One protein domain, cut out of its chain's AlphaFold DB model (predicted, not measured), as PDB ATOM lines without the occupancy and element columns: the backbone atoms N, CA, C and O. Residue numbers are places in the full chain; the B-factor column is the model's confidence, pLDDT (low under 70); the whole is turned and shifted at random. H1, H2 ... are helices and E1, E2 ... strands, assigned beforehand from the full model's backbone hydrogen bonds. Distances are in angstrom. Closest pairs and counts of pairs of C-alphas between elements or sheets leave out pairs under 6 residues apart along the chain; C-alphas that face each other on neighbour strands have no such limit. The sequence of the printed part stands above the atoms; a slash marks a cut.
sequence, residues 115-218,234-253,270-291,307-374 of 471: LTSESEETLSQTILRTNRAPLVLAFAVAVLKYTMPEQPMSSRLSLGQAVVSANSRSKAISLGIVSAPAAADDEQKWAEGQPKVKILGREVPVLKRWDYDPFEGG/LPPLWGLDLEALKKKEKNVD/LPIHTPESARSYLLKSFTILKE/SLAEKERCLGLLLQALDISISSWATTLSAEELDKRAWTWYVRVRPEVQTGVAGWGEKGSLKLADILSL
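Overview. This is residues 115 to 218, 234 to 253, 270 to 291 and 307 to 374 of the 471 residues of an uncharacterized protein of Talaromyces marneffei (UniProt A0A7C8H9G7). A small twisted sheet, E2 E3 E4, covers one side of H3; H3 packs on the middle helix H2, and H6, H7 and H8 pack on H2 too, mostly crossed. H4 and H5 lie at the end beyond the sheet, and the short helices H1 and H9 with the two-stranded sheet E1 E5 lie toward the opposite end. The printed part has 214 residues, with named elements in the order H1 E1 H2 H3 H4 E2 E3 E4 H5 H6 H7 H8 E5 H9; both sheets are antiparallel and the class is mostly helix. The whole is compact, with a radius of gyration of the C-alphas of 17.7 A and spans of 56 by 46 by 35 A.

Arrangement. Begin at the inner strand E3, residues 202 to 208, which pairs through 202 to 205 with E2, residues 196 to 199, and through 206 to 208 with E4, residues 237 to 239. In the E2 and E3 hairpin, N 197 and O 204 are 2.9 A apart, within hydrogen-bond range; between E3 and E4, N 207 and O 238 are at 2.8 A. H3, residues 153 to 174, is on this sheet, its closest C-alphas to E4 being those of Leu 159 and Gly 239, 4.5 A apart. The hub is H2, residues 132 to 147; it touches H3 at a steep tilt of 45 degrees, opposite ways, closest at C-alphas 140 and 160, 5.0 A. H2 also touches H8, residues 335 to 349 (C-alphas 147 and 335, 4.4 A), H7, residues 308 to 330 (142 and 323, 6.6 A), and, with 134 to 138 alone, H6, residues 275 to 285 (134 and 282, 6.0 A). H4, residues 180 to 191, only grazes the sheet and with 186 to 191 alone touches H5, residues 242 to 252, about perpendicular at 85 degrees, closest at C-alphas 190 and 242, 6.7 A. E1, residues 127 to 131, and E5, residues 363 to 367, are antiparallel, N 128 and O 366 being 2.8 A apart. H9, residues 368 to 372, touches H1, residues 120 to 125, closest at C-alphas 369 and 124, 4.1 A. Every O i to N i+4 pair is within range in H1, H3, H5 and H9, against 11 of 12 in H2, 7 of 8 in H4, 6 of 7 in H6, 18 of 19 in H7 and 9 of 11 in H8.

Along the chain. Find C-alpha 120 at (371.193, -12.638, 5.441), where H1 begins. E3 runs 18.0 A from C-alpha 202 at (346.860, 6.317, 2.688). H7 is 31.9 A long, H3 31.6 A, H2 21.7 A and H8 20.9 A; H9 ends at C-alpha 372, (365.697, -8.803, 0.866).

Size, cuts and confidence. The C-alphas of Glu 121 and Asp 253 are the two farthest apart, 58.0 A. Three cuts leave gaps between C-alphas 218 and 234 of 20.8 A, 253 and 270 of 16.8 A, and 291 and 307 of 18.1 A. Of the links printed whole, H8 to E5, residues 350 to 362, is long. The model's pLDDT is under 70 at residues 182 to 188, 250 to 253 and 291.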
ATOM      1  N   LEU A 115     363.473  -8.210  18.136       86.81
ATOM      2  CA  LEU A 115     364.581  -7.930  17.229       86.81
ATOM      3  C   LEU A 115     365.438  -9.192  17.134       86.81
ATOM      4  O   LEU A 115     365.710  -9.837  18.148       86.81
ATOM      5  N   THR A 116     365.845  -9.548  15.923       89.81
ATOM      6  CA  THR A 116     366.783 -10.644  15.663       89.81
ATOM      7  C   THR A 116     367.976 -10.113  14.885       89.81
ATOM      8  O   THR A 116     367.852  -9.131  14.153       89.81
ATOM      9  N   SER A 117     369.114 -10.783  15.037       90.38
ATOM     10  CA  SER A 117     370.360 -10.478  14.329       90.38
ATOM     11  C   SER A 117     370.863 -11.731  13.615       90.38
ATOM     12  O   SER A 117     371.964 -12.208  13.866       90.38
ATOM     13  N   GLU A 118     370.009 -12.316  12.778       92.88
ATOM     14  CA  GLU A 118     370.339 -13.496  11.973       92.88
ATOM     15  C   GLU A 118     371.104 -13.110  10.702       92.88
ATOM     16  O   GLU A 118     371.019 -11.972  10.238       92.88
ATOM     17  N   SER A 119     371.838 -14.056  10.118       93.62
ATOM     18  CA  SER A 119     372.543 -13.827   8.848       93.62
ATOM     19  C   SER A 119     371.572 -13.599   7.676       93.62
ATOM     20  O   SER A 119     370.447 -14.111   7.679       93.62
ATOM     21  N   GLU A 120     372.003 -12.854   6.650       90.69
ATOM     22  CA  GLU A 120     371.193 -12.638   5.441       90.69
ATOM     23  C   GLU A 120     370.918 -13.967   4.713       90.69
ATOM     24  O   GLU A 120     369.833 -14.166   4.168       90.69
ATOM     25  N   GLU A 121     371.854 -14.917   4.779       90.31
ATOM     26  CA  GLU A 121     371.706 -16.267   4.241       90.31
ATOM     27  C   GLU A 121     370.540 -17.006   4.914       90.31
ATOM     28  O   GLU A 121     369.642 -17.491   4.220       90.31
ATOM     29  N   THR A 122     370.489 -17.021   6.252       92.69
ATOM     30  CA  THR A 122     369.384 -17.631   7.015       92.69
ATOM     31  C   THR A 122     368.047 -16.967   6.687       92.69
ATOM     32  O   THR A 122     367.034 -17.647   6.491       92.69
ATOM     33  N   LEU A 123     368.030 -15.632   6.609       94.38
ATOM     34  CA  LEU A 123     366.829 -14.884   6.245       94.38
ATOM     35  C   LEU A 123     366.359 -15.271   4.839       94.38
ATOM     36  O   LEU A 123     365.190 -15.597   4.671       94.38
ATOM     37  N   SER A 124     367.255 -15.329   3.851       93.75
ATOM     38  CA  SER A 124     366.908 -15.658   2.462       93.75
ATOM     39  C   SER A 124     366.269 -17.046   2.300       93.75
ATOM     40  O   SER A 124     365.363 -17.221   1.488       93.75
ATOM     41  N   GLN A 125     366.670 -18.021   3.119       94.19
ATOM     42  CA  GLN A 125     366.130 -19.385   3.090       94.19
ATOM     43  C   GLN A 125     364.799 -19.528   3.844       94.19
ATOM     44  O   GLN A 125     364.146 -20.569   3.778       94.19
ATOM     45  N   THR A 126     364.375 -18.498   4.578       95.50
ATOM     46  CA  THR A 126     363.186 -18.571   5.423       95.50
ATOM     47  C   THR A 126     361.914 -18.245   4.637       95.50
ATOM     48  O   THR A 126     361.765 -17.170   4.047       95.50
ATOM     49  N   ILE A 127     360.937 -19.153   4.714       96.38
ATOM     50  CA  ILE A 127     359.581 -18.957   4.191       96.38
ATOM     51  C   ILE A 127     358.598 -18.910   5.361       96.38
ATOM     52  O   ILE A 127     358.479 -19.850   6.151       96.38
ATOM     53  N   LEU A 128     357.868 -17.805   5.471       96.31
ATOM     54  CA  LEU A 128     356.822 -17.609   6.465       96.31
ATOM     55  C   LEU A 128     355.441 -17.862   5.854       96.31
ATOM     56  O   LEU A 128     355.228 -17.755   4.651       96.31
ATOM     57  N   ARG A 129     354.464 -18.152   6.709       95.75
ATOM     58  CA  ARG A 129     353.047 -18.236   6.364       95.75
ATOM     59  C   ARG A 129     352.274 -17.194   7.160       95.75
ATOM     60  O   ARG A 129     352.297 -17.208   8.390       95.75
ATOM     61  N   THR A 130     351.577 -16.296   6.467       96.44
ATOM     62  CA  THR A 130     350.855 -15.183   7.100       96.44
ATOM     63  C   THR A 130     349.688 -14.689   6.248       96.44
ATOM     64  O   THR A 130     349.571 -14.998   5.063       96.44
ATOM     65  N   ASN A 131     348.802 -13.923   6.875       95.38
ATOM     66  CA  ASN A 131     347.758 -13.168   6.197       95.38
ATOM     67  C   ASN A 131     348.324 -11.849   5.640       95.38
ATOM     68  O   ASN A 131     349.336 -11.339   6.119       95.38
ATOM     69  N   ARG A 132     347.618 -11.225   4.689       95.50
ATOM     70  CA  ARG A 132     348.004  -9.902   4.160       95.50
ATOM     71  C   ARG A 132     347.959  -8.789   5.216       95.50
ATOM     72  O   ARG A 132     348.877  -7.985   5.283       95.50
ATOM     73  N   ALA A 133     346.929  -8.754   6.064       96.12
ATOM     74  CA  ALA A 133     346.745  -7.676   7.046       96.12
ATOM     75  C   ALA A 133     347.877  -7.571   8.099       96.12
ATOM     76  O   ALA A 133     348.392  -6.470   8.281       96.12
ATOM     77  N   PRO A 134     348.339  -8.663   8.742       97.12
ATOM     78  CA  PRO A 134     349.518  -8.622   9.609       97.12
ATOM     79  C   PRO A 134     350.790  -8.174   8.891       97.12
ATOM     80  O   PRO A 134     351.611  -7.492   9.496       97.12
ATOM     81  N   LEU A 135     350.963  -8.539   7.614       97.75
ATOM     82  CA  LEU A 135     352.114  -8.083   6.837       97.75
ATOM     83  C   LEU A 135     352.048  -6.576   6.566       97.75
ATOM     84  O   LEU A 135     353.058  -5.905   6.740       97.75
ATOM     85  N   VAL A 136     350.875  -6.035   6.210       97.56
ATOM     86  CA  VAL A 136     350.674  -4.576   6.092       97.56
ATOM     87  C   VAL A 136     351.012  -3.882   7.408       97.56
ATOM     88  O   VAL A 136     351.698  -2.867   7.391       97.56
ATOM     89  N   LEU A 137     350.567  -4.435   8.542       98.31
ATOM     90  CA  LEU A 137     350.867  -3.878   9.862       98.31
ATOM     91  C   LEU A 137     352.377  -3.841  10.131       98.31
ATOM     92  O   LEU A 137     352.890  -2.813  10.563       98.31
ATOM     93  N   ALA A 138     353.086  -4.938   9.852       98.06
ATOM     94  CA  ALA A 138     354.536  -5.013  10.018       98.06
ATOM     95  C   ALA A 138     355.267  -4.016   9.102       98.06
ATOM     96  O   ALA A 138     356.144  -3.296   9.572       98.06
ATOM     97  N   PHE A 139     354.860  -3.918   7.829       97.31
ATOM     98  CA  PHE A 139     355.385  -2.931   6.880       97.31
ATOM     99  C   PHE A 139     355.168  -1.501   7.371       97.31
ATOM    100  O   PHE A 139     356.110  -0.719   7.376       97.31
ATOM    101  N   ALA A 140     353.956  -1.163   7.815       97.81
ATOM    102  CA  ALA A 140     353.648   0.174   8.305       97.81
ATOM    103  C   ALA A 140     354.534   0.530   9.503       97.81
ATOM    104  O   ALA A 140     355.187   1.565   9.486       97.81
ATOM    105  N   VAL A 141     354.636  -0.348  10.506       97.75
ATOM    106  CA  VAL A 141     355.479  -0.101  11.689       97.75
ATOM    107  C   VAL A 141     356.959   0.045  11.318       97.75
ATOM    108  O   VAL A 141     357.629   0.929  11.852       97.75
ATOM    109  N   ALA A 142     357.464  -0.784  10.399       97.06
ATOM    110  CA  ALA A 142     358.852  -0.729   9.946       97.06
ATOM    111  C   ALA A 142     359.153   0.547   9.145       97.06
ATOM    112  O   ALA A 142     360.172   1.182   9.374       97.06
ATOM    113  N   VAL A 143     358.256   0.969   8.253       96.50
ATOM    114  CA  VAL A 143     358.419   2.200   7.458       96.50
ATOM    115  C   VAL A 143     358.335   3.435   8.346       96.50
ATOM    116  O   VAL A 143     359.181   4.317   8.242       96.50
ATOM    117  N   LEU A 144     357.390   3.455   9.291       96.75
ATOM    118  CA  LEU A 144     357.213   4.544  10.254       96.75
ATOM    119  C   LEU A 144     358.455   4.797  11.114       96.75
ATOM    120  O   LEU A 144     358.660   5.922  11.555       96.75
ATOM    121  N   LYS A 145     359.309   3.785  11.328       95.44
ATOM    122  CA  LYS A 145     360.612   3.965  11.986       95.44
ATOM    123  C   LYS A 145     361.501   4.978  11.257       95.44
ATOM    124  O   LYS A 145     362.260   5.669  11.927       95.44
ATOM    125  N   TYR A 146     361.406   5.047   9.931       95.19
ATOM    126  CA  TYR A 146     362.245   5.888   9.077       95.19
ATOM    127  C   TYR A 146     361.520   7.134   8.571       95.19
ATOM    128  O   TYR A 146     362.152   8.168   8.398       95.19
ATOM    129  N   THR A 147     360.207   7.057   8.339       94.56
ATOM    130  CA  THR A 147     359.435   8.198   7.828       94.56
ATOM    131  C   THR A 147     358.959   9.142   8.926       94.56
ATOM    132  O   THR A 147     358.764  10.321   8.653       94.56
ATOM    133  N   MET A 148     358.777   8.636  10.151       93.56
ATOM    134  CA  MET A 148     358.343   9.404  11.322       93.56
ATOM    135  C   MET A 148     359.081   8.922  12.592       93.56
ATOM    136  O   MET A 148     358.476   8.318  13.492       93.56
ATOM    137  N   PRO A 149     360.418   9.107  12.664       92.38
ATOM    138  CA  PRO A 149     361.246   8.600  13.759       92.38
ATOM    139  C   PRO A 149     360.875   9.186  15.131       92.38
ATOM    140  O   PRO A 149     361.080   8.520  16.149       92.38
ATOM    141  N   GLU A 150     360.280  10.378  15.168       90.00
ATOM    142  CA  GLU A 150     359.790  11.047  16.374       90.00
ATOM    143  C   GLU A 150     358.624  10.301  17.038       90.00
ATOM    144  O   GLU A 150     358.428  10.392  18.250       90.00
ATOM    145  N   GLN A 151     357.873   9.509  16.266       94.06
ATOM    146  CA  GLN A 151     356.753   8.740  16.791       94.06
ATOM    147  C   GLN A 151     357.257   7.566  17.642       94.06
ATOM    148  O   GLN A 151     357.984   6.712  17.120       94.06
ATOM    149  N   PRO A 152     356.845   7.447  18.919       95.38
ATOM    150  CA  PRO A 152     357.185   6.298  19.752       95.38
ATOM    151  C   PRO A 152     356.492   5.015  19.273       95.38
ATOM    152  O   PRO A 152     355.604   5.038  18.414       95.38
ATOM    153  N   MET A 153     356.878   3.867  19.838       95.62
ATOM    154  CA  MET A 153     356.380   2.561  19.395       95.62
ATOM    155  C   MET A 153     354.854   2.448  19.519       95.62
ATOM    156  O   MET A 153     354.204   1.915  18.617       95.62
ATOM    157  N   SER A 154     354.266   3.013  20.578       95.94
ATOM    158  CA  SER A 154     352.809   3.113  20.735       95.94
ATOM    159  C   SER A 154     352.130   3.817  19.557       95.94
ATOM    160  O   SER A 154     351.143   3.314  19.016       95.94
ATOM    161  N   SER A 155     352.687   4.945  19.113       96.56
ATOM    162  CA  SER A 155     352.185   5.691  17.962       96.56
ATOM    163  C   SER A 155     352.307   4.864  16.690       96.56
ATOM    164  O   SER A 155     351.322   4.694  15.978       96.56
ATOM    165  N   ARG A 156     353.480   4.271  16.424       97.44
ATOM    166  CA  ARG A 156     353.710   3.487  15.198       97.44
ATOM    167  C   ARG A 156     352.759   2.295  15.086       97.44
ATOM    168  O   ARG A 156     352.195   2.053  14.021       97.44
ATOM    169  N   LEU A 157     352.529   1.579  16.189       98.06
ATOM    170  CA  LEU A 157     351.585   0.459  16.254       98.06
ATOM    171  C   LEU A 157     350.132   0.906  16.036       98.06
ATOM    172  O   LEU A 157     349.396   0.260  15.289       98.06
ATOM    173  N   SER A 158     349.726   2.011  16.667       97.75
ATOM    174  CA  SER A 158     348.379   2.578  16.527       97.75
ATOM    175  C   SER A 158     348.108   3.049  15.093       97.75
ATOM    176  O   SER A 158     347.108   2.669  14.481       97.75
ATOM    177  N   LEU A 159     349.042   3.813  14.523       97.69
ATOM    178  CA  LEU A 159     348.989   4.308  13.150       97.69
ATOM    179  C   LEU A 159     348.992   3.161  12.130       97.69
ATOM    180  O   LEU A 159     348.162   3.136  11.223       97.69
ATOM    181  N   GLY A 160     349.864   2.164  12.309       97.31
ATOM    182  CA  GLY A 160     349.897   0.985  11.445       97.31
ATOM    183  C   GLY A 160     348.576   0.212  11.455       97.31
ATOM    184  O   GLY A 160     348.093  -0.218  10.406       97.31
ATOM    185  N   GLN A 161     347.931   0.084  12.617       97.50
ATOM    186  CA  GLN A 161     346.621  -0.562  12.721       97.50
ATOM    187  C   GLN A 161     345.518   0.245  12.021       97.50
ATOM    188  O   GLN A 161     344.631  -0.346  11.397       97.50
ATOM    189  N   ALA A 162     345.594   1.576  12.061       96.19
ATOM    190  CA  ALA A 162     344.677   2.442  11.330       96.19
ATOM    191  C   ALA A 162     344.814   2.269   9.806       96.19
ATOM    192  O   ALA A 162     343.806   2.135   9.110       96.19
ATOM    193  N   VAL A 163     346.045   2.141   9.291       96.50
ATOM    194  CA  VAL A 163     346.307   1.818   7.872       96.50
ATOM    195  C   VAL A 163     345.704   0.463   7.486       96.50
ATOM    196  O   VAL A 163     345.116   0.315   6.410       96.50
ATOM    197  N   VAL A 164     345.807  -0.543   8.358       96.31
ATOM    198  CA  VAL A 164     345.187  -1.858   8.131       96.31
ATOM    199  C   VAL A 164     343.662  -1.755   8.085       96.31
ATOM    200  O   VAL A 164     343.049  -2.341   7.191       96.31
ATOM    201  N   SER A 165     343.047  -1.001   9.003       93.19
ATOM    202  CA  SER A 165     341.593  -0.782   9.007       93.19
ATOM    203  C   SER A 165     341.138  -0.064   7.730       93.19
ATOM    204  O   SER A 165     340.240  -0.559   7.048       93.19
ATOM    205  N   ALA A 166     341.820   1.011   7.320       91.94
ATOM    206  CA  ALA A 166     341.519   1.739   6.083       91.94
ATOM    207  C   ALA A 166     341.616   0.844   4.830       91.94
ATOM    208  O   ALA A 166     340.722   0.841   3.974       91.94
ATOM    209  N   ASN A 167     342.656   0.006   4.745       92.38
ATOM    210  CA  ASN A 167     342.817  -0.957   3.653       92.38
ATOM    211  C   ASN A 167     341.741  -2.056   3.672       92.38
ATOM    212  O   ASN A 167     341.242  -2.445   2.614       92.38
ATOM    213  N   SER A 168     341.356  -2.543   4.855       90.38
ATOM    214  CA  SER A 168     340.281  -3.530   5.011       90.38
ATOM    215  C   SER A 168     338.936  -2.974   4.538       90.38
ATOM    216  O   SER A 168     338.215  -3.658   3.812       90.38
ATOM    217  N   ARG A 169     338.619  -1.714   4.864       88.12
ATOM    218  CA  ARG A 169     337.396  -1.039   4.398       88.12
ATOM    219  C   ARG A 169     337.390  -0.832   2.892       88.12
ATOM    220  O   ARG A 169     336.438  -1.241   2.235       88.12
ATOM    221  N   SER A 170     338.485  -0.302   2.339       88.94
ATOM    222  CA  SER A 170     338.654  -0.175   0.883       88.94
ATOM    223  C   SER A 170     338.427  -1.521   0.184       88.94
ATOM    224  O   SER A 170     337.757  -1.602  -0.847       88.94
ATOM    225  N   LYS A 171     338.936  -2.613   0.776       87.50
ATOM    226  CA  LYS A 171     338.735  -3.962   0.248       87.50
ATOM    227  C   LYS A 171     337.280  -4.420   0.363       87.50
ATOM    228  O   LYS A 171     336.761  -4.946  -0.618       87.50
ATOM    229  N   ALA A 172     336.619  -4.201   1.497       86.56
ATOM    230  CA  ALA A 172     335.211  -4.546   1.694       86.56
ATOM    231  C   ALA A 172     334.287  -3.833   0.689       86.56
ATOM    232  O   ALA A 172     333.376  -4.465   0.156       86.56
ATOM    233  N   ILE A 173     334.571  -2.564   0.368       87.12
ATOM    234  CA  ILE A 173     333.867  -1.803  -0.677       87.12
ATOM    235  C   ILE A 173     334.096  -2.444  -2.049       87.12
ATOM    236  O   ILE A 173     333.142  -2.742  -2.758       87.12
ATOM    237  N   SER A 174     335.353  -2.743  -2.403       87.19
ATOM    238  CA  SER A 174     335.675  -3.378  -3.693       87.19
ATOM    239  C   SER A 174     335.060  -4.772  -3.871       87.19
ATOM    240  O   SER A 174     334.870  -5.225  -4.994       87.19
ATOM    241  N   LEU A 175     334.776  -5.468  -2.764       86.06
ATOM    242  CA  LEU A 175     334.120  -6.775  -2.759       86.06
ATOM    243  C   LEU A 175     332.585  -6.664  -2.733       86.06
ATOM    244  O   LEU A 175     331.917  -7.693  -2.727       86.06
ATOM    245  N   GLY A 176     332.025  -5.449  -2.690       84.88
ATOM    246  CA  GLY A 176     330.581  -5.207  -2.629       84.88
ATOM    247  C   GLY A 176     329.936  -5.542  -1.280       84.88
ATOM    248  O   GLY A 176     328.718  -5.648  -1.190       84.88
ATOM    249  N   ILE A 177     330.735  -5.723  -0.224       83.44
ATOM    250  CA  ILE A 177     330.255  -6.098   1.120       83.44
ATOM    251  C   ILE A 177     329.773  -4.866   1.890       83.44
ATOM    252  O   ILE A 177     328.874  -4.953   2.725       83.44
ATOM    253  N   VAL A 178     330.354  -3.707   1.581       81.94
ATOM    254  CA  VAL A 178     329.914  -2.397   2.062       81.94
ATOM    255  C   VAL A 178     329.617  -1.524   0.847       81.94
ATOM    256  O   VAL A 178     330.390  -1.500  -0.106       81.94
ATOM    257  N   SER A 179     328.495  -0.806   0.882       78.50
ATOM    258  CA  SER A 179     328.125   0.143  -0.172       78.50
ATOM    259  C   SER A 179     329.105   1.324  -0.206       78.50
ATOM    260  O   SER A 179     329.371   1.925   0.836       78.50
ATOM    261  N   ALA A 180     329.631   1.663  -1.389       75.81
ATOM    262  CA  ALA A 180     330.587   2.761  -1.570       75.81
ATOM    263  C   ALA A 180     330.057   4.134  -1.092       75.81
ATOM    264  O   ALA A 180     330.782   4.782  -0.339       75.81
ATOM    265  N   PRO A 181     328.813   4.557  -1.419       71.19
ATOM    266  CA  PRO A 181     328.238   5.791  -0.876       71.19
ATOM    267  C   PRO A 181     328.210   5.809   0.654       71.19
ATOM    268  O   PRO A 181     328.656   6.767   1.269       71.19
ATOM    269  N   ALA A 182     327.773   4.705   1.271       68.94
ATOM    270  CA  ALA A 182     327.698   4.615   2.724       68.94
ATOM    271  C   ALA A 182     329.084   4.768   3.366       68.94
ATOM    272  O   ALA A 182     329.218   5.474   4.354       68.94
ATOM    273  N   ALA A 183     330.116   4.149   2.787       69.38
ATOM    274  CA  ALA A 183     331.474   4.252   3.307       69.38
ATOM    275  C   ALA A 183     332.110   5.639   3.105       69.38
ATOM    276  O   ALA A 183     332.878   6.067   3.961       69.38
ATOM    277  N   ALA A 184     331.803   6.331   2.004       69.00
ATOM    278  CA  ALA A 184     332.297   7.684   1.743       69.00
ATOM    279  C   ALA A 184     331.650   8.711   2.685       69.00
ATOM    280  O   ALA A 184     332.357   9.514   3.290       69.00
ATOM    281  N   ASP A 185     330.334   8.616   2.888       68.06
ATOM    282  CA  ASP A 185     329.621   9.413   3.891       68.06
ATOM    283  C   ASP A 185     330.149   9.103   5.302       68.06
ATOM    284  O   ASP A 185     330.314  10.008   6.124       68.06
ATOM    285  N   ASP A 186     330.477   7.828   5.565       68.81
ATOM    286  CA  ASP A 186     331.089   7.374   6.817       68.81
ATOM    287  C   ASP A 186     332.485   7.938   7.084       68.81
ATOM    288  O   ASP A 186     332.880   8.173   8.226       68.81
ATOM    289  N   GLU A 187     333.274   8.125   6.043       69.44
ATOM    290  CA  GLU A 187     334.607   8.681   6.187       69.44
ATOM    291  C   GLU A 187     334.544  10.199   6.312       69.44
ATOM    292  O   GLU A 187     335.178  10.757   7.204       69.44
ATOM    293  N   GLN A 188     333.713  10.860   5.502       69.94
ATOM    294  CA  GLN A 188     333.545  12.307   5.558       69.94
ATOM    295  C   GLN A 188     332.993  12.741   6.918       69.94
ATOM    296  O   GLN A 188     333.649  13.497   7.623       69.94
ATOM    297  N   LYS A 189     331.852  12.203   7.362       76.38
ATOM    298  CA  LYS A 189     331.200  12.682   8.593       76.38
ATOM    299  C   LYS A 189     332.041  12.454   9.861       76.38
ATOM    300  O   LYS A 189     331.896  13.205  10.823       76.38
ATOM    301  N   TRP A 190     332.909  11.438   9.893       70.75
ATOM    302  CA  TRP A 190     333.662  11.073  11.102       70.75
ATOM    303  C   TRP A 190     335.155  11.433  11.059       70.75
ATOM    304  O   TRP A 190     335.779  11.499  12.120       70.75
ATOM    305  N   ALA A 191     335.736  11.662   9.878       74.19
ATOM    306  CA  ALA A 191     337.119  12.122   9.732       74.19
ATOM    307  C   ALA A 191     337.231  13.634   9.458       74.19
ATOM    308  O   ALA A 191     338.337  14.174   9.520       74.19
ATOM    309  N   GLU A 192     336.129  14.327   9.158       76.19
ATOM    310  CA  GLU A 192     336.120  15.773   8.927       76.19
ATOM    311  C   GLU A 192     336.546  16.550  10.183       76.19
ATOM    312  O   GLU A 192     336.112  16.281  11.303       76.19
ATOM    313  N   GLY A 193     337.480  17.488   9.997       79.69
ATOM    314  CA  GLY A 193     338.070  18.294  11.070       79.69
ATOM    315  C   GLY A 193     339.190  17.617  11.872       79.69
ATOM    316  O   GLY A 193     339.862  18.299  12.645       79.69
ATOM    317  N   GLN A 194     339.442  16.315  11.686       85.88
ATOM    318  CA  GLN A 194     340.574  15.641  12.328       85.88
ATOM    319  C   GLN A 194     341.857  15.816  11.500       85.88
ATOM    320  O   GLN A 194     341.806  15.736  10.269       85.88
ATOM    321  N   PRO A 195     343.026  16.007  12.140       90.12
ATOM    322  CA  PRO A 195     344.300  15.974  11.436       90.12
ATOM    323  C   PRO A 195     344.472  14.639  10.706       90.12
ATOM    324  O   PRO A 195     344.160  13.581  11.254       90.12
ATOM    325  N   LYS A 196     344.996  14.681   9.482       92.62
ATOM    326  CA  LYS A 196     345.303  13.487   8.691       92.62
ATOM    327  C   LYS A 196     346.799  13.389   8.456       92.62
ATOM    328  O   LYS A 196     347.462  14.400   8.238       92.62
ATOM    329  N   VAL A 197     347.317  12.168   8.480       93.12
ATOM    330  CA  VAL A 197     348.707  11.864   8.128       93.12
ATOM    331  C   VAL A 197     348.719  10.808   7.039       93.12
ATOM    332  O   VAL A 197     347.903   9.886   7.050       93.12
ATOM    333  N   LYS A 198     349.630  10.956   6.078       94.00
ATOM    334  CA  LYS A 198     349.789  10.012   4.977       94.00
ATOM    335  C   LYS A 198     350.782   8.920   5.360       94.00
ATOM    336  O   LYS A 198     351.913   9.228   5.713       94.00
ATOM    337  N   ILE A 199     350.344   7.664   5.310       94.94
ATOM    338  CA  ILE A 199     351.148   6.487   5.650       94.94
ATOM    339  C   ILE A 199     350.862   5.387   4.628       94.94
ATOM    340  O   ILE A 199     349.706   5.015   4.414       94.94
ATOM    341  N   LEU A 200     351.905   4.850   4.000       93.12
ATOM    342  CA  LEU A 200     351.841   3.899   2.890       93.12
ATOM    343  C   LEU A 200     350.872   4.357   1.790       93.12
ATOM    344  O   LEU A 200     350.045   3.585   1.293       93.12
ATOM    345  N   GLY A 201     350.923   5.646   1.452       87.25
ATOM    346  CA  GLY A 201     350.039   6.247   0.453       87.25
ATOM    347  C   GLY A 201     348.578   6.437   0.883       87.25
ATOM    348  O   GLY A 201     347.766   6.842   0.052       87.25
ATOM    349  N   ARG A 202     348.223   6.171   2.148       90.56
ATOM    350  CA  ARG A 202     346.860   6.317   2.688       90.56
ATOM    351  C   ARG A 202     346.769   7.473   3.665       90.56
ATOM    352  O   ARG A 202     347.615   7.592   4.541       90.56
ATOM    353  N   GLU A 203     345.723   8.280   3.550       91.56
ATOM    354  CA  GLU A 203     345.398   9.269   4.575       91.56
ATOM    355  C   GLU A 203     344.733   8.584   5.766       91.56
ATOM    356  O   GLU A 203     343.749   7.860   5.617       91.56
ATOM    357  N   VAL A 204     345.286   8.801   6.951       93.00
ATOM    358  CA  VAL A 204     344.795   8.240   8.205       93.00
ATOM    359  C   VAL A 204     344.423   9.394   9.134       93.00
ATOM    360  O   VAL A 204     345.276  10.250   9.377       93.00
ATOM    361  N   PRO A 205     343.192   9.441   9.676       93.00
ATOM    362  CA  PRO A 205     342.834  10.411  10.704       93.00
ATOM    363  C   PRO A 205     343.560  10.085  12.012       93.00
ATOM    364  O   PRO A 205     343.571   8.935  12.468       93.00
ATOM    365  N   VAL A 206     344.162  11.104  12.620       94.12
ATOM    366  CA  VAL A 206     344.996  10.961  13.814       94.12
ATOM    367  C   VAL A 206     344.549  11.874  14.950       94.12
ATOM    368  O   VAL A 206     343.967  12.934  14.741       94.12
ATOM    369  N   LEU A 207     344.887  11.470  16.171       92.12
ATOM    370  CA  LEU A 207     344.720  12.245  17.391       92.12
ATOM    371  C   LEU A 207     346.100  12.602  17.960       92.12
ATOM    372  O   LEU A 207     346.914  11.715  18.212       92.12
ATOM    373  N   LYS A 208     346.357  13.897  18.166       91.75
ATOM    374  CA  LYS A 208     347.615  14.413  18.735       91.75
ATOM    375  C   LYS A 208     347.646  14.242  20.257       91.75
ATOM    376  O   LYS A 208     346.650  14.525  20.921       91.75
ATOM    377  N   ARG A 209     348.792  13.833  20.806       91.19
ATOM    378  CA  ARG A 209     349.043  13.684  22.250       91.19
ATOM    379  C   ARG A 209     350.053  14.726  22.725       91.19
ATOM    380  O   ARG A 209     351.241  14.441  22.795       91.19
ATOM    381  N   TRP A 210     349.581  15.938  23.002       85.62
ATOM    382  CA  TRP A 210     350.453  17.046  23.407       85.62
ATOM    383  C   TRP A 210     351.164  16.795  24.743       85.62
ATOM    384  O   TRP A 210     352.345  17.088  24.858       85.62
ATOM    385  N   ASP A 211     350.480  16.163  25.697       84.44
ATOM    386  CA  ASP A 211     350.991  15.947  27.059       84.44
ATOM    387  C   ASP A 211     351.611  14.551  27.252       84.44
ATOM    388  O   ASP A 211     351.489  13.954  28.320       84.44
ATOM    389  N   TYR A 212     352.195  13.964  26.201       88.69
ATOM    390  CA  TYR A 212     352.786  12.625  26.271       88.69
ATOM    391  C   TYR A 212     354.268  12.649  25.911       88.69
ATOM    392  O   TYR A 212     354.613  12.719  24.729       88.69
ATOM    393  N   ASP A 213     355.129  12.495  26.915       88.88
ATOM    394  CA  ASP A 213     356.555  12.245  26.711       88.88
ATOM    395  C   ASP A 213     356.852  10.737  26.838       88.88
ATOM    396  O   ASP A 213     356.737  10.176  27.927       88.88
ATOM    397  N   PRO A 214     357.255  10.044  25.753       87.75
ATOM    398  CA  PRO A 214     357.569   8.615  25.799       87.75
ATOM    399  C   PRO A 214     358.773   8.253  26.684       87.75
ATOM    400  O   PRO A 214     358.998   7.068  26.932       87.75
ATOM    401  N   PHE A 215     359.564   9.229  27.136       87.12
ATOM    402  CA  PHE A 215     360.738   9.004  27.981       87.12
ATOM    403  C   PHE A 215     360.505   9.348  29.455       87.12
ATOM    404  O   PHE A 215     361.392   9.114  30.278       87.12
ATOM    405  N   GLU A 216     359.325   9.859  29.801       87.62
ATOM    406  CA  GLU A 216     358.982  10.220  31.171       87.62
ATOM    407  C   GLU A 216     359.056   8.998  32.100       87.62
ATOM    408  O   GLU A 216     358.500   7.928  31.818       87.62
ATOM    409  N   GLY A 217     359.758   9.163  33.225       84.19
ATOM    410  CA  GLY A 217     359.986   8.107  34.213       84.19
ATOM    411  C   GLY A 217     360.951   7.003  33.762       84.19
ATOM    412  O   GLY A 217     360.933   5.919  34.345       84.19
ATOM    413  N   GLY A 218     361.748   7.250  32.716       84.50
ATOM    414  CA  GLY A 218     362.854   6.396  32.277       84.50
ATOM    415  C   GLY A 218     364.203   6.751  32.922       84.50
ATOM    416  O   GLY A 218     364.281   7.686  33.720       84.50
ATOM    417  N   LEU A 234     356.394  17.754  16.342       72.44
ATOM    418  CA  LEU A 234     355.098  17.091  16.240       72.44
ATOM    419  C   LEU A 234     354.852  16.181  17.452       72.44
ATOM    420  O   LEU A 234     355.650  15.279  17.719       72.44
ATOM    421  N   PRO A 235     353.727  16.357  18.171       88.81
ATOM    422  CA  PRO A 235     353.404  15.507  19.305       88.81
ATOM    423  C   PRO A 235     353.156  14.064  18.844       88.81
ATOM    424  O   PRO A 235     352.699  13.838  17.714       88.81
ATOM    425  N   PRO A 236     353.362  13.071  19.722       93.44
ATOM    426  CA  PRO A 236     353.015  11.693  19.424       93.44
ATOM    427  C   PRO A 236     351.550  11.525  18.983       93.44
ATOM    428  O   PRO A 236     350.641  12.173  19.503       93.44
ATOM    429  N   LEU A 237     351.304  10.635  18.022       94.88
ATOM    430  CA  LEU A 237     350.013  10.482  17.348       94.88
ATOM    431  C   LEU A 237     349.332   9.145  17.662       94.88
ATOM    432  O   LEU A 237     349.981   8.108  17.781       94.88
ATOM    433  N   TRP A 238     348.004   9.146  17.744       94.62
ATOM    434  CA  TRP A 238     347.171   7.939  17.740       94.62
ATOM    435  C   TRP A 238     346.358   7.840  16.457       94.62
ATOM    436  O   TRP A 238     345.828   8.839  15.985       94.62
ATOM    437  N   GLY A 239     346.220   6.631  15.919       94.31
ATOM    438  CA  GLY A 239     345.312   6.358  14.809       94.31
ATOM    439  C   GLY A 239     343.870   6.259  15.302       94.31
ATOM    440  O   GLY A 239     343.573   5.473  16.209       94.31
ATOM    441  N   LEU A 240     342.972   7.044  14.710       92.50
ATOM    442  CA  LEU A 240     341.564   7.078  15.097       92.50
ATOM    443  C   LEU A 240     340.813   5.843  14.571       92.50
ATOM    444  O   LEU A 240     340.894   5.502  13.390       92.50
ATOM    445  N   ASP A 241     340.041   5.185  15.439       91.81
ATOM    446  CA  ASP A 241     339.219   4.027  15.077       91.81
ATOM    447  C   ASP A 241     337.810   4.481  14.672       91.81
ATOM    448  O   ASP A 241     336.878   4.559  15.482       91.81
ATOM    449  N   LEU A 242     337.657   4.791  13.383       88.31
ATOM    450  CA  LEU A 242     336.384   5.243  12.814       88.31
ATOM    451  C   LEU A 242     335.269   4.181  12.920       88.31
ATOM    452  O   LEU A 242     334.097   4.536  13.041       88.31
ATOM    453  N   GLU A 243     335.594   2.883  12.918       85.25
ATOM    454  CA  GLU A 243     334.584   1.819  13.047       85.25
ATOM    455  C   GLU A 243     334.021   1.766  14.467       85.25
ATOM    456  O   GLU A 243     332.803   1.674  14.669       85.25
ATOM    457  N   ALA A 244     334.900   1.865  15.464       86.50
ATOM    458  CA  ALA A 244     334.492   1.964  16.855       86.50
ATOM    459  C   ALA A 244     333.725   3.267  17.127       86.50
ATOM    460  O   ALA A 244     332.744   3.241  17.876       86.50
ATOM    461  N   LEU A 245     334.112   4.379  16.492       83.31
ATOM    462  CA  LEU A 245     333.414   5.662  16.603       83.31
ATOM    463  C   LEU A 245     331.990   5.578  16.036       83.31
ATOM    464  O   LEU A 245     331.032   5.886  16.748       83.31
ATOM    465  N   LYS A 246     331.832   5.020  14.830       81.50
ATOM    466  CA  LYS A 246     330.524   4.742  14.218       81.50
ATOM    467  C   LYS A 246     329.650   3.843  15.096       81.50
ATOM    468  O   LYS A 246     328.448   4.067  15.243       81.50
ATOM    469  N   LYS A 247     330.231   2.799  15.696       81.69
ATOM    470  CA  LYS A 247     329.497   1.879  16.581       81.69
ATOM    471  C   LYS A 247     329.063   2.548  17.886       81.69
ATOM    472  O   LYS A 247     328.008   2.202  18.420       81.69
ATOM    473  N   LYS A 248     329.872   3.465  18.419       78.38
ATOM    474  CA  LYS A 248     329.564   4.211  19.642       78.38
ATOM    475  C   LYS A 248     328.362   5.129  19.427       78.38
ATOM    476  O   LYS A 248     327.451   5.080  20.241       78.38
ATOM    477  N   GLU A 249     328.311   5.862  18.316       70.56
ATOM    478  CA  GLU A 249     327.180   6.739  17.968       70.56
ATOM    479  C   GLU A 249     325.871   5.953  17.787       70.56
ATOM    480  O   GLU A 249     324.886   6.249  18.456       70.56
ATOM    481  N   LYS A 250     325.888   4.851  17.022       69.44
ATOM    482  CA  LYS A 250     324.701   3.986  16.852       69.44
ATOM    483  C   LYS A 250     324.125   3.454  18.168       69.44
ATOM    484  O   LYS A 250     322.944   3.135  18.232       69.44
ATOM    485  N   ASN A 251     324.954   3.307  19.202       62.69
ATOM    486  CA  ASN A 251     324.498   2.891  20.527       62.69
ATOM    487  C   ASN A 251     323.974   4.058  21.378       62.69
ATOM    488  O   ASN A 251     323.159   3.819  22.267       62.69
ATOM    489  N   VAL A 252     324.420   5.293  21.124       60.66
ATOM    490  CA  VAL A 252     323.909   6.498  21.799       60.66
ATOM    491  C   VAL A 252     322.473   6.792  21.353       60.66
ATOM    492  O   VAL A 252     321.639   7.093  22.203       60.66
ATOM    493  N   ASP A 253     322.147   6.574  20.077       52.59
ATOM    494  CA  ASP A 253     320.791   6.795  19.543       52.59
ATOM    495  C   ASP A 253     319.749   5.759  20.019       52.59
ATOM    496  O   ASP A 253     318.547   5.999  19.943       52.59
ATOM    497  N   LEU A 270     337.170   9.937  21.943       84.00
ATOM    498  CA  LEU A 270     337.307   9.409  20.594       84.00
ATOM    499  C   LEU A 270     337.987   8.029  20.626       84.00
ATOM    500  O   LEU A 270     339.052   7.889  21.229       84.00
ATOM    501  N   PRO A 271     337.392   6.986  20.017       90.25
ATOM    502  CA  PRO A 271     337.997   5.660  19.952       90.25
ATOM    503  C   PRO A 271     339.273   5.648  19.113       90.25
ATOM    504  O   PRO A 271     339.305   6.193  18.016       90.25
ATOM    505  N   ILE A 272     340.299   4.965  19.608       93.19
ATOM    506  CA  ILE A 272     341.602   4.842  18.950       93.19
ATOM    507  C   ILE A 272     342.006   3.383  18.792       93.19
ATOM    508  O   ILE A 272     341.598   2.518  19.573       93.19
ATOM    509  N   HIS A 273     342.847   3.113  17.800       94.69
ATOM    510  CA  HIS A 273     343.458   1.804  17.637       94.69
ATOM    511  C   HIS A 273     344.529   1.593  18.708       94.69
ATOM    512  O   HIS A 273     345.569   2.253  18.701       94.69
ATOM    513  N   THR A 274     344.276   0.679  19.647       94.94
ATOM    514  CA  THR A 274     345.168   0.487  20.795       94.94
ATOM    515  C   THR A 274     346.461  -0.232  20.391       94.94
ATOM    516  O   THR A 274     346.399  -1.271  19.716       94.94
ATOM    517  N   PRO A 275     347.637   0.262  20.814       96.00
ATOM    518  CA  PRO A 275     348.917  -0.322  20.427       96.00
ATOM    519  C   PRO A 275     349.092  -1.759  20.935       96.00
ATOM    520  O   PRO A 275     349.682  -2.593  20.247       96.00
ATOM    521  N   GLU A 276     348.516  -2.109  22.088       95.44
ATOM    522  CA  GLU A 276     348.594  -3.460  22.653       95.44
ATOM    523  C   GLU A 276     347.873  -4.485  21.775       95.44
ATOM    524  O   GLU A 276     348.306  -5.641  21.676       95.44
ATOM    525  N   SER A 277     346.769  -4.078  21.138       94.75
ATOM    526  CA  SER A 277     346.011  -4.944  20.234       94.75
ATOM    527  C   SER A 277     346.790  -5.210  18.946       94.75
ATOM    528  O   SER A 277     346.936  -6.371  18.559       94.75
ATOM    529  N   ALA A 278     347.379  -4.163  18.360       97.19
ATOM    530  CA  ALA A 278     348.228  -4.241  17.176       97.19
ATOM    531  C   ALA A 278     349.471  -5.109  17.432       97.19
ATOM    532  O   ALA A 278     349.743  -6.057  16.693       97.19
ATOM    533  N   ARG A 279     350.169  -4.878  18.553       97.44
ATOM    534  CA  ARG A 279     351.313  -5.696  18.980       97.44
ATOM    535  C   ARG A 279     350.924  -7.158  19.162       97.44
ATOM    536  O   ARG A 279     351.560  -8.054  18.613       97.44
ATOM    537  N   SER A 280     349.843  -7.413  19.898       96.88
ATOM    538  CA  SER A 280     349.339  -8.774  20.115       96.88
ATOM    539  C   SER A 280     348.955  -9.476  18.814       96.88
ATOM    540  O   SER A 280     349.038 -10.704  18.746       96.88
ATOM    541  N   TYR A 281     348.495  -8.724  17.811       97.00
ATOM    542  CA  TYR A 281     348.163  -9.256  16.498       97.00
ATOM    543  C   TYR A 281     349.426  -9.682  15.743       97.00
ATOM    544  O   TYR A 281     349.480 -10.819  15.271       97.00
ATOM    545  N   LEU A 282     350.471  -8.848  15.721       97.81
ATOM    546  CA  LEU A 282     351.762  -9.188  15.110       97.81
ATOM    547  C   LEU A 282     352.382 -10.451  15.723       97.81
ATOM    548  O   LEU A 282     352.669 -11.400  14.992       97.81
ATOM    549  N   LEU A 283     352.490 -10.521  17.056       96.69
ATOM    550  CA  LEU A 283     353.138 -11.637  17.772       96.69
ATOM    551  C   LEU A 283     352.478 -13.008  17.529       96.69
ATOM    552  O   LEU A 283     353.048 -14.046  17.847       96.69
ATOM    553  N   LYS A 284     351.252 -13.041  16.993       95.88
ATOM    554  CA  LYS A 284     350.473 -14.276  16.796       95.88
ATOM    555  C   LYS A 284     350.301 -14.675  15.332       95.88
ATOM    556  O   LYS A 284     349.743 -15.753  15.081       95.88
ATOM    557  N   SER A 285     350.727 -13.829  14.395       95.75
ATOM    558  CA  SER A 285     350.307 -13.914  12.991       95.75
ATOM    559  C   SER A 285     351.257 -14.673  12.067       95.75
ATOM    560  O   SER A 285     350.795 -15.171  11.039       95.75
ATOM    561  N   PHE A 286     352.532 -14.812  12.432       96.25
ATOM    562  CA  PHE A 286     353.567 -15.394  11.575       96.25
ATOM    563  C   PHE A 286     353.985 -16.781  12.065       96.25
ATOM    564  O   PHE A 286     354.116 -17.004  13.265       96.25
ATOM    565  N   THR A 287     354.166 -17.715  11.133       96.12
ATOM    566  CA  THR A 287     354.592 -19.103  11.387       96.12
ATOM    567  C   THR A 287     355.520 -19.562  10.266       96.12
ATOM    568  O   THR A 287     355.288 -19.169   9.125       96.12
ATOM    569  N   ILE A 288     356.510 -20.412  10.542       93.81
ATOM    570  CA  ILE A 288     357.376 -20.990   9.499       93.81
ATOM    571  C   ILE A 288     356.575 -21.948   8.619       93.81
ATOM    572  O   ILE A 288     355.822 -22.790   9.116       93.81
ATOM    573  N   LEU A 289     356.758 -21.843   7.305       88.69
ATOM    574  CA  LEU A 289     356.286 -22.846   6.365       88.69
ATOM    575  C   LEU A 289     357.291 -24.004   6.355       88.69
ATOM    576  O   LEU A 289     358.389 -23.877   5.828       88.69
ATOM    577  N   LYS A 290     356.933 -25.125   6.986       79.94
ATOM    578  CA  LYS A 290     357.715 -26.362   6.892       79.94
ATOM    579  C   LYS A 290     357.333 -27.051   5.589       79.94
ATOM    580  O   LYS A 290     356.188 -27.487   5.466       79.94
ATOM    581  N   GLU A 291     358.260 -27.144   4.641       55.28
ATOM    582  CA  GLU A 291     358.118 -28.052   3.504       55.28
ATOM    583  C   GLU A 291     358.113 -29.488   4.041       55.28
ATOM    584  O   GLU A 291     359.150 -30.084   4.311       55.28
ATOM    585  N   SER A 307     354.528 -22.779  18.943       90.06
ATOM    586  CA  SER A 307     354.614 -22.107  20.236       90.06
ATOM    587  C   SER A 307     354.550 -20.588  20.051       90.06
ATOM    588  O   SER A 307     354.845 -20.065  18.977       90.06
ATOM    589  N   LEU A 308     354.163 -19.857  21.100       90.62
ATOM    590  CA  LEU A 308     354.180 -18.391  21.052       90.62
ATOM    591  C   LEU A 308     355.594 -17.868  20.755       90.62
ATOM    592  O   LEU A 308     355.738 -17.011  19.894       90.62
ATOM    593  N   ALA A 309     356.616 -18.454  21.385       92.00
ATOM    594  CA  ALA A 309     358.015 -18.093  21.168       92.00
ATOM    595  C   ALA A 309     358.451 -18.262  19.702       92.00
ATOM    596  O   ALA A 309     359.146 -17.401  19.173       92.00
ATOM    597  N   GLU A 310     357.994 -19.313  19.011       92.69
ATOM    598  CA  GLU A 310     358.321 -19.494  17.590       92.69
ATOM    599  C   GLU A 310     357.694 -18.399  16.723       92.69
ATOM    600  O   GLU A 310     358.322 -17.893  15.797       92.69
ATOM    601  N   LYS A 311     356.464 -17.983  17.037       95.19
ATOM    602  CA  LYS A 311     355.794 -16.894  16.312       95.19
ATOM    603  C   LYS A 311     356.464 -15.545  16.546       95.19
ATOM    604  O   LYS A 311     356.564 -14.747  15.617       95.19
ATOM    605  N   GLU A 312     356.938 -15.302  17.766       95.56
ATOM    606  CA  GLU A 312     357.732 -14.117  18.101       95.56
ATOM    607  C   GLU A 312     359.066 -14.120  17.349       95.56
ATOM    608  O   GLU A 312     359.427 -13.104  16.758       95.56
ATOM    609  N   ARG A 313     359.737 -15.277  17.262       95.31
ATOM    610  CA  ARG A 313     360.941 -15.454  16.440       95.31
ATOM    611  C   ARG A 313     360.662 -15.163  14.965       95.31
ATOM    612  O   ARG A 313     361.388 -14.386  14.357       95.31
ATOM    613  N   CYS A 314     359.584 -15.718  14.404       96.38
ATOM    614  CA  CYS A 314     359.163 -15.462  13.019       96.38
ATOM    615  C   CYS A 314     358.933 -13.971  12.745       96.38
ATOM    616  O   CYS A 314     359.304 -13.474  11.683       96.38
ATOM    617  N   LEU A 315     358.300 -13.266  13.690       97.56
ATOM    618  CA  LEU A 315     358.110 -11.823  13.595       97.56
ATOM    619  C   LEU A 315     359.456 -11.091  13.606       97.56
ATOM    620  O   LEU A 315     359.639 -10.191  12.794       97.56
ATOM    621  N   GLY A 316     360.389 -11.492  14.473       97.31
ATOM    622  CA  GLY A 316     361.741 -10.931  14.518       97.31
ATOM    623  C   GLY A 316     362.467 -11.036  13.175       97.31
ATOM    624  O   GLY A 316     362.912 -10.018  12.652       97.31
ATOM    625  N   LEU A 317     362.465 -12.224  12.553       97.69
ATOM    626  CA  LEU A 317     363.070 -12.443  11.228       97.69
ATOM    627  C   LEU A 317     362.467 -11.529  10.155       97.69
ATOM    628  O   LEU A 317     363.185 -10.945   9.343       97.69
ATOM    629  N   LEU A 318     361.136 -11.398  10.149       97.94
ATOM    630  CA  LEU A 318     360.440 -10.520   9.211       97.94
ATOM    631  C   LEU A 318     360.829  -9.055   9.424       97.94
ATOM    632  O   LEU A 318     361.130  -8.360   8.456       97.94
ATOM    633  N   LEU A 319     360.802  -8.583  10.673       97.88
ATOM    634  CA  LEU A 319     361.151  -7.202  11.002       97.88
ATOM    635  C   LEU A 319     362.608  -6.909  10.645       97.88
ATOM    636  O   LEU A 319     362.870  -5.852  10.086       97.88
ATOM    637  N   GLN A 320     363.522  -7.853  10.872       97.56
ATOM    638  CA  GLN A 320     364.919  -7.730  10.471       97.56
ATOM    639  C   GLN A 320     365.072  -7.615   8.944       97.56
ATOM    640  O   GLN A 320     365.761  -6.718   8.464       97.56
ATOM    641  N   ALA A 321     364.401  -8.471   8.164       97.31
ATOM    642  CA  ALA A 321     364.450  -8.406   6.699       97.31
ATOM    643  C   ALA A 321     363.883  -7.081   6.150       97.31
ATOM    644  O   ALA A 321     364.433  -6.503   5.206       97.31
ATOM    645  N   LEU A 322     362.800  -6.577   6.756       97.38
ATOM    646  CA  LEU A 322     362.243  -5.262   6.433       97.38
ATOM    647  C   LEU A 322     363.216  -4.136   6.790       97.38
ATOM    648  O   LEU A 322     363.404  -3.235   5.980       97.38
ATOM    649  N   ASP A 323     363.856  -4.201   7.958       96.31
ATOM    650  CA  ASP A 323     364.811  -3.192   8.423       96.31
ATOM    651  C   ASP A 323     366.019  -3.078   7.485       96.31
ATOM    652  O   ASP A 323     366.352  -1.980   7.046       96.31
ATOM    653  N   ILE A 324     366.612  -4.212   7.088       94.88
ATOM    654  CA  ILE A 324     367.708  -4.272   6.104       94.88
ATOM    655  C   ILE A 324     367.286  -3.606   4.791       94.88
ATOM    656  O   ILE A 324     368.008  -2.784   4.226       94.88
ATOM    657  N   SER A 325     366.091  -3.942   4.308       94.50
ATOM    658  CA  SER A 325     365.602  -3.445   3.024       94.50
ATOM    659  C   SER A 325     365.330  -1.942   3.083       94.50
ATOM    660  O   SER A 325     365.829  -1.198   2.245       94.50
ATOM    661  N   ILE A 326     364.599  -1.469   4.093       95.25
ATOM    662  CA  ILE A 326     364.188  -0.064   4.213       95.25
ATOM    663  C   ILE A 326     365.387   0.837   4.543       95.25
ATOM    664  O   ILE A 326     365.549   1.877   3.907       95.25
ATOM    665  N   SER A 327     366.271   0.427   5.462       94.50
ATOM    666  CA  SER A 327     367.475   1.202   5.814       94.50
ATOM    667  C   SER A 327     368.404   1.434   4.622       94.50
ATOM    668  O   SER A 327     368.970   2.518   4.499       94.50
ATOM    669  N   SER A 328     368.507   0.467   3.699       92.75
ATOM    670  CA  SER A 328     369.327   0.603   2.485       92.75
ATOM    671  C   SER A 328     368.874   1.737   1.550       92.75
ATOM    672  O   SER A 328     369.684   2.259   0.776       92.75
ATOM    673  N   TRP A 329     367.596   2.127   1.638       92.50
ATOM    674  CA  TRP A 329     366.995   3.232   0.891       92.50
ATOM    675  C   TRP A 329     366.862   4.515   1.711       92.50
ATOM    676  O   TRP A 329     366.891   5.595   1.122       92.50
ATOM    677  N   ALA A 330     366.732   4.419   3.037       90.69
ATOM    678  CA  ALA A 330     366.499   5.557   3.929       90.69
ATOM    679  C   ALA A 330     367.615   6.616   3.888       90.69
ATOM    680  O   ALA A 330     367.363   7.776   4.181       90.69
ATOM    681  N   THR A 331     368.834   6.242   3.487       85.25
ATOM    682  CA  THR A 331     369.950   7.187   3.286       85.25
ATOM    683  C   THR A 331     369.883   7.949   1.961       85.25
ATOM    684  O   THR A 331     370.663   8.870   1.747       85.25
ATOM    685  N   THR A 332     368.983   7.559   1.055       87.12
ATOM    686  CA  THR A 332     368.895   8.111  -0.309       87.12
ATOM    687  C   THR A 332     367.545   8.702  -0.673       87.12
ATOM    688  O   THR A 332     367.490   9.554  -1.550       87.12
ATOM    689  N   LEU A 333     366.464   8.231  -0.053       90.25
ATOM    690  CA  LEU A 333     365.109   8.707  -0.316       90.25
ATOM    691  C   LEU A 333     364.661   9.637   0.802       90.25
ATOM    692  O   LEU A 333     364.962   9.382   1.969       90.25
ATOM    693  N   SER A 334     363.868  10.655   0.459       92.12
ATOM    694  CA  SER A 334     363.153  11.417   1.485       92.12
ATOM    695  C   SER A 334     362.121  10.532   2.197       92.12
ATOM    696  O   SER A 334     361.698   9.490   1.681       92.12
ATOM    697  N   ALA A 335     361.657  10.962   3.374       91.69
ATOM    698  CA  ALA A 335     360.590  10.273   4.097       91.69
ATOM    699  C   ALA A 335     359.320  10.095   3.237       91.69
ATOM    700  O   ALA A 335     358.706   9.026   3.256       91.69
ATOM    701  N   GLU A 336     358.942  11.096   2.432       90.50
ATOM    702  CA  GLU A 336     357.747  11.002   1.584       90.50
ATOM    703  C   GLU A 336     357.939  10.064   0.389       90.50
ATOM    704  O   GLU A 336     357.003   9.373  -0.023       90.50
ATOM    705  N   GLU A 337     359.135  10.037  -0.201       91.06
ATOM    706  CA  GLU A 337     359.460   9.117  -1.292       91.06
ATOM    707  C   GLU A 337     359.514   7.673  -0.805       91.06
ATOM    708  O   GLU A 337     358.980   6.776  -1.467       91.06
ATOM    709  N   LEU A 338     360.107   7.457   0.371       92.56
ATOM    710  CA  LEU A 338     360.161   6.159   1.024       92.56
ATOM    711  C   LEU A 338     358.747   5.634   1.310       92.56
ATOM    712  O   LEU A 338     358.450   4.490   0.972       92.56
ATOM    713  N   ASP A 339     357.853   6.477   1.841       92.25
ATOM    714  CA  ASP A 339     356.447   6.123   2.087       92.25
ATOM    715  C   ASP A 339     355.716   5.703   0.801       92.25
ATOM    716  O   ASP A 339     355.069   4.650   0.750       92.25
ATOM    717  N   LYS A 340     355.872   6.490  -0.276       88.56
ATOM    718  CA  LYS A 340     355.267   6.199  -1.586       88.56
ATOM    719  C   LYS A 340     355.759   4.866  -2.153       88.56
ATOM    720  O   LYS A 340     354.949   4.072  -2.634       88.56
ATOM    721  N   ARG A 341     357.070   4.603  -2.108       91.12
ATOM    722  CA  ARG A 341     357.660   3.365  -2.650       91.12
ATOM    723  C   ARG A 341     357.339   2.141  -1.800       91.12
ATOM    724  O   ARG A 341     357.116   1.064  -2.353       91.12
ATOM    725  N   ALA A 342     357.248   2.300  -0.482       93.31
ATOM    726  CA  ALA A 342     356.999   1.194   0.435       93.31
ATOM    727  C   ALA A 342     355.685   0.452   0.153       93.31
ATOM    728  O   ALA A 342     355.627  -0.772   0.294       93.31
ATOM    729  N   TRP A 343     354.640   1.151  -0.306       92.62
ATOM    730  CA  TRP A 343     353.406   0.483  -0.724       92.62
ATOM    731  C   TRP A 343     353.620  -0.434  -1.937       92.62
ATOM    732  O   TRP A 343     353.151  -1.574  -1.943       92.62
ATOM    733  N   THR A 344     354.371   0.022  -2.942       92.38
ATOM    734  CA  THR A 344     354.720  -0.777  -4.128       92.38
ATOM    735  C   THR A 344     355.534  -2.011  -3.745       92.38
ATOM    736  O   THR A 344     355.256  -3.112  -4.222       92.38
ATOM    737  N   TRP A 345     356.488  -1.859  -2.825       94.62
ATOM    738  CA  TRP A 345     357.266  -2.970  -2.277       94.62
ATOM    739  C   TRP A 345     356.392  -4.000  -1.569       94.62
ATOM    740  O   TRP A 345     356.487  -5.189  -1.867       94.62
ATOM    741  N   TYR A 346     355.481  -3.552  -0.701       95.44
ATOM    742  CA  TYR A 346     354.508  -4.434  -0.065       95.44
ATOM    743  C   TYR A 346     353.681  -5.203  -1.106       95.44
ATOM    744  O   TYR A 346     353.515  -6.416  -0.987       95.44
ATOM    745  N   VAL A 347     353.178  -4.533  -2.151       92.75
ATOM    746  CA  VAL A 347     352.384  -5.187  -3.204       92.75
ATOM    747  C   VAL A 347     353.179  -6.273  -3.932       92.75
ATOM    748  O   VAL A 347     352.589  -7.298  -4.272       92.75
ATOM    749  N   ARG A 348     354.489  -6.073  -4.128       93.44
ATOM    750  CA  ARG A 348     355.391  -7.027  -4.788       93.44
ATOM    751  C   ARG A 348     355.658  -8.283  -3.957       93.44
ATOM    752  O   ARG A 348     355.716  -9.362  -4.527       93.44
ATOM    753  N   VAL A 349     355.815  -8.150  -2.638       95.31
ATOM    754  CA  VAL A 349     356.241  -9.265  -1.762       95.31
ATOM    755  C   VAL A 349     355.105  -9.895  -0.955       95.31
ATOM    756  O   VAL A 349     355.316 -10.872  -0.239       95.31
ATOM    757  N   ARG A 350     353.892  -9.329  -0.999       94.25
ATOM    758  CA  ARG A 350     352.756  -9.842  -0.220       94.25
ATOM    759  C   ARG A 350     352.429 -11.299  -0.582       94.25
ATOM    760  O   ARG A 350     352.536 -11.672  -1.746       94.25
ATOM    761  N   PRO A 351     351.873 -12.081   0.362       93.75
ATOM    762  CA  PRO A 351     351.414 -13.427   0.073       93.75
ATOM    763  C   PRO A 351     350.382 -13.475  -1.057       93.75
ATOM    764  O   PRO A 351     349.403 -12.701  -1.084       93.75
ATOM    765  N   GLU A 352     350.579 -14.437  -1.951       89.69
ATOM    766  CA  GLU A 352     349.579 -14.855  -2.924       89.69
ATOM    767  C   GLU A 352     348.443 -15.586  -2.203       89.69
ATOM    768  O   GLU A 352     348.665 -16.453  -1.358       89.69
ATOM    769  N   VAL A 353     347.218 -15.159  -2.488       90.50
ATOM    770  CA  VAL A 353     345.968 -15.722  -1.961       90.50
ATOM    771  C   VAL A 353     344.905 -15.591  -3.043       90.50
ATOM    772  O   VAL A 353     345.075 -14.793  -3.975       90.50
ATOM    773  N   GLN A 354     343.806 -16.328  -2.908       87.25
ATOM    774  CA  GLN A 354     342.730 -16.339  -3.891       87.25
ATOM    775  C   GLN A 354     342.158 -14.937  -4.158       87.25
ATOM    776  O   GLN A 354     342.162 -14.035  -3.312       87.25
ATOM    777  N   THR A 355     341.646 -14.736  -5.370       85.94
ATOM    778  CA  THR A 355     340.990 -13.476  -5.738       85.94
ATOM    779  C   THR A 355     339.562 -13.437  -5.184       85.94
ATOM    780  O   THR A 355     338.915 -14.464  -4.999       85.94
ATOM    781  N   GLY A 356     339.053 -12.234  -4.908       86.44
ATOM    782  CA  GLY A 356     337.690 -12.041  -4.412       86.44
ATOM    783  C   GLY A 356     337.543 -12.298  -2.909       86.44
ATOM    784  O   GLY A 356     338.462 -12.038  -2.130       86.44
ATOM    785  N   VAL A 357     336.354 -12.753  -2.505       86.25
ATOM    786  CA  VAL A 357     335.994 -12.995  -1.097       86.25
ATOM    787  C   VAL A 357     336.731 -14.211  -0.528       86.25
ATOM    788  O   VAL A 357     337.072 -14.212   0.649       86.25
ATOM    789  N   ALA A 358     337.035 -15.212  -1.360       87.19
ATOM    790  CA  ALA A 358     337.653 -16.463  -0.921       87.19
ATOM    791  C   ALA A 358     339.069 -16.273  -0.345       87.19
ATOM    792  O   ALA A 358     339.415 -16.905   0.648       87.19
ATOM    793  N   GLY A 359     339.853 -15.336  -0.889       86.56
ATOM    794  CA  GLY A 359     341.165 -14.989  -0.331       86.56
ATOM    795  C   GLY A 359     341.113 -13.984   0.819       86.56
ATOM    796  O   GLY A 359     342.158 -13.584   1.350       86.56
ATOM    797  N   TRP A 360     339.925 -13.518   1.222       87.69
ATOM    798  CA  TRP A 360     339.820 -12.587   2.337       87.69
ATOM    799  C   TRP A 360     340.125 -13.307   3.651       87.69
ATOM    800  O   TRP A 360     339.383 -14.168   4.108       87.69
ATOM    801  N   GLY A 361     341.249 -12.943   4.272       88.44
ATOM    802  CA  GLY A 361     341.696 -13.593   5.504       88.44
ATOM    803  C   GLY A 361     342.365 -14.947   5.260       88.44
ATOM    804  O   GLY A 361     342.605 -15.688   6.213       88.44
ATOM    805  N   GLU A 362     342.732 -15.252   4.015       91.62
ATOM    806  CA  GLU A 362     343.557 -16.411   3.687       91.62
ATOM    807  C   GLU A 362     345.028 -16.160   4.063       91.62
ATOM    808  O   GLU A 362     345.509 -15.018   4.084       91.62
ATOM    809  N   LYS A 363     345.729 -17.239   4.426       93.81
ATOM    810  CA  LYS A 363     347.168 -17.237   4.699       93.81
ATOM    811  C   LYS A 363     347.920 -17.786   3.496       93.81
ATOM    812  O   LYS A 363     347.688 -18.940   3.146       93.81
ATOM    813  N   GLY A 364     348.872 -17.020   2.979       94.00
ATOM    814  CA  GLY A 364     349.769 -17.452   1.907       94.00
ATOM    815  C   GLY A 364     351.221 -17.568   2.373       94.00
ATOM    816  O   GLY A 364     351.546 -17.245   3.523       94.00
ATOM    817  N   SER A 365     352.082 -18.029   1.469       95.25
ATOM    818  CA  SER A 365     353.536 -18.047   1.640       95.25
ATOM    819  C   SER A 365     354.131 -16.648   1.469       95.25
ATOM    820  O   SER A 365     353.724 -15.900   0.585       95.25
ATOM    821  N   LEU A 366     355.119 -16.322   2.294       96.62
ATOM    822  CA  LEU A 366     355.903 -15.095   2.265       96.62
ATOM    823  C   LEU A 366     357.382 -15.479   2.307       96.62
ATOM    824  O   LEU A 366     357.853 -15.974   3.331       96.62
ATOM    825  N   LYS A 367     358.109 -15.263   1.214       96.38
ATOM    826  CA  LYS A 367     359.547 -15.545   1.147       96.38
ATOM    827  C   LYS A 367     360.312 -14.315   1.621       96.38
ATOM    828  O   LYS A 367     360.136 -13.231   1.069       96.38
ATOM    829  N   LEU A 368     361.168 -14.465   2.629       96.56
ATOM    830  CA  LEU A 368     361.983 -13.338   3.094       96.56
ATOM    831  C   LEU A 368     363.061 -12.949   2.069       96.56
ATOM    832  O   LEU A 368     363.430 -11.780   2.015       96.56
ATOM    833  N   ALA A 369     363.487 -13.870   1.195       94.38
ATOM    834  CA  ALA A 369     364.329 -13.550   0.037       94.38
ATOM    835  C   ALA A 369     363.727 -12.457  -0.859       94.38
ATOM    836  O   ALA A 369     364.444 -11.553  -1.280       94.38
ATOM    837  N   ASP A 370     362.413 -12.494  -1.107       94.38
ATOM    838  CA  ASP A 370     361.748 -11.492  -1.946       94.38
ATOM    839  C   ASP A 370     361.779 -10.114  -1.275       94.38
ATOM    840  O   ASP A 370     361.945  -9.103  -1.955       94.38
ATOM    841  N   ILE A 371     361.690 -10.066   0.060       96.00
ATOM    842  CA  ILE A 371     361.848  -8.829   0.834       96.00
ATOM    843  C   ILE A 371     363.285  -8.319   0.721       96.00
ATOM    844  O   ILE A 371     363.481  -7.174   0.337       96.00
ATOM    845  N   LEU A 372     364.281  -9.170   0.975       94.50
ATOM    846  CA  LEU A 372     365.697  -8.803   0.866       94.50
ATOM    847  C   LEU A 372     366.075  -8.340  -0.545       94.50
ATOM    848  O   LEU A 372     366.922  -7.462  -0.692       94.50
ATOM    849  N   SER A 373     365.412  -8.867  -1.580       91.06
ATOM    850  CA  SER A 373     365.620  -8.442  -2.967       91.06
ATOM    851  C   SER A 373     365.235  -6.983  -3.232       91.06
ATOM    852  O   SER A 373     365.665  -6.405  -4.228       91.06
ATOM    853  N   LEU A 374     364.451  -6.374  -2.334       91.75
ATOM    854  CA  LEU A 374     364.091  -4.962  -2.396       91.75
ATOM    855  C   LEU A 374     365.237  -4.046  -1.965       91.75
ATOM    856  O   LEU A 374     365.127  -2.843  -2.186       91.75
TER     857      LEU A 374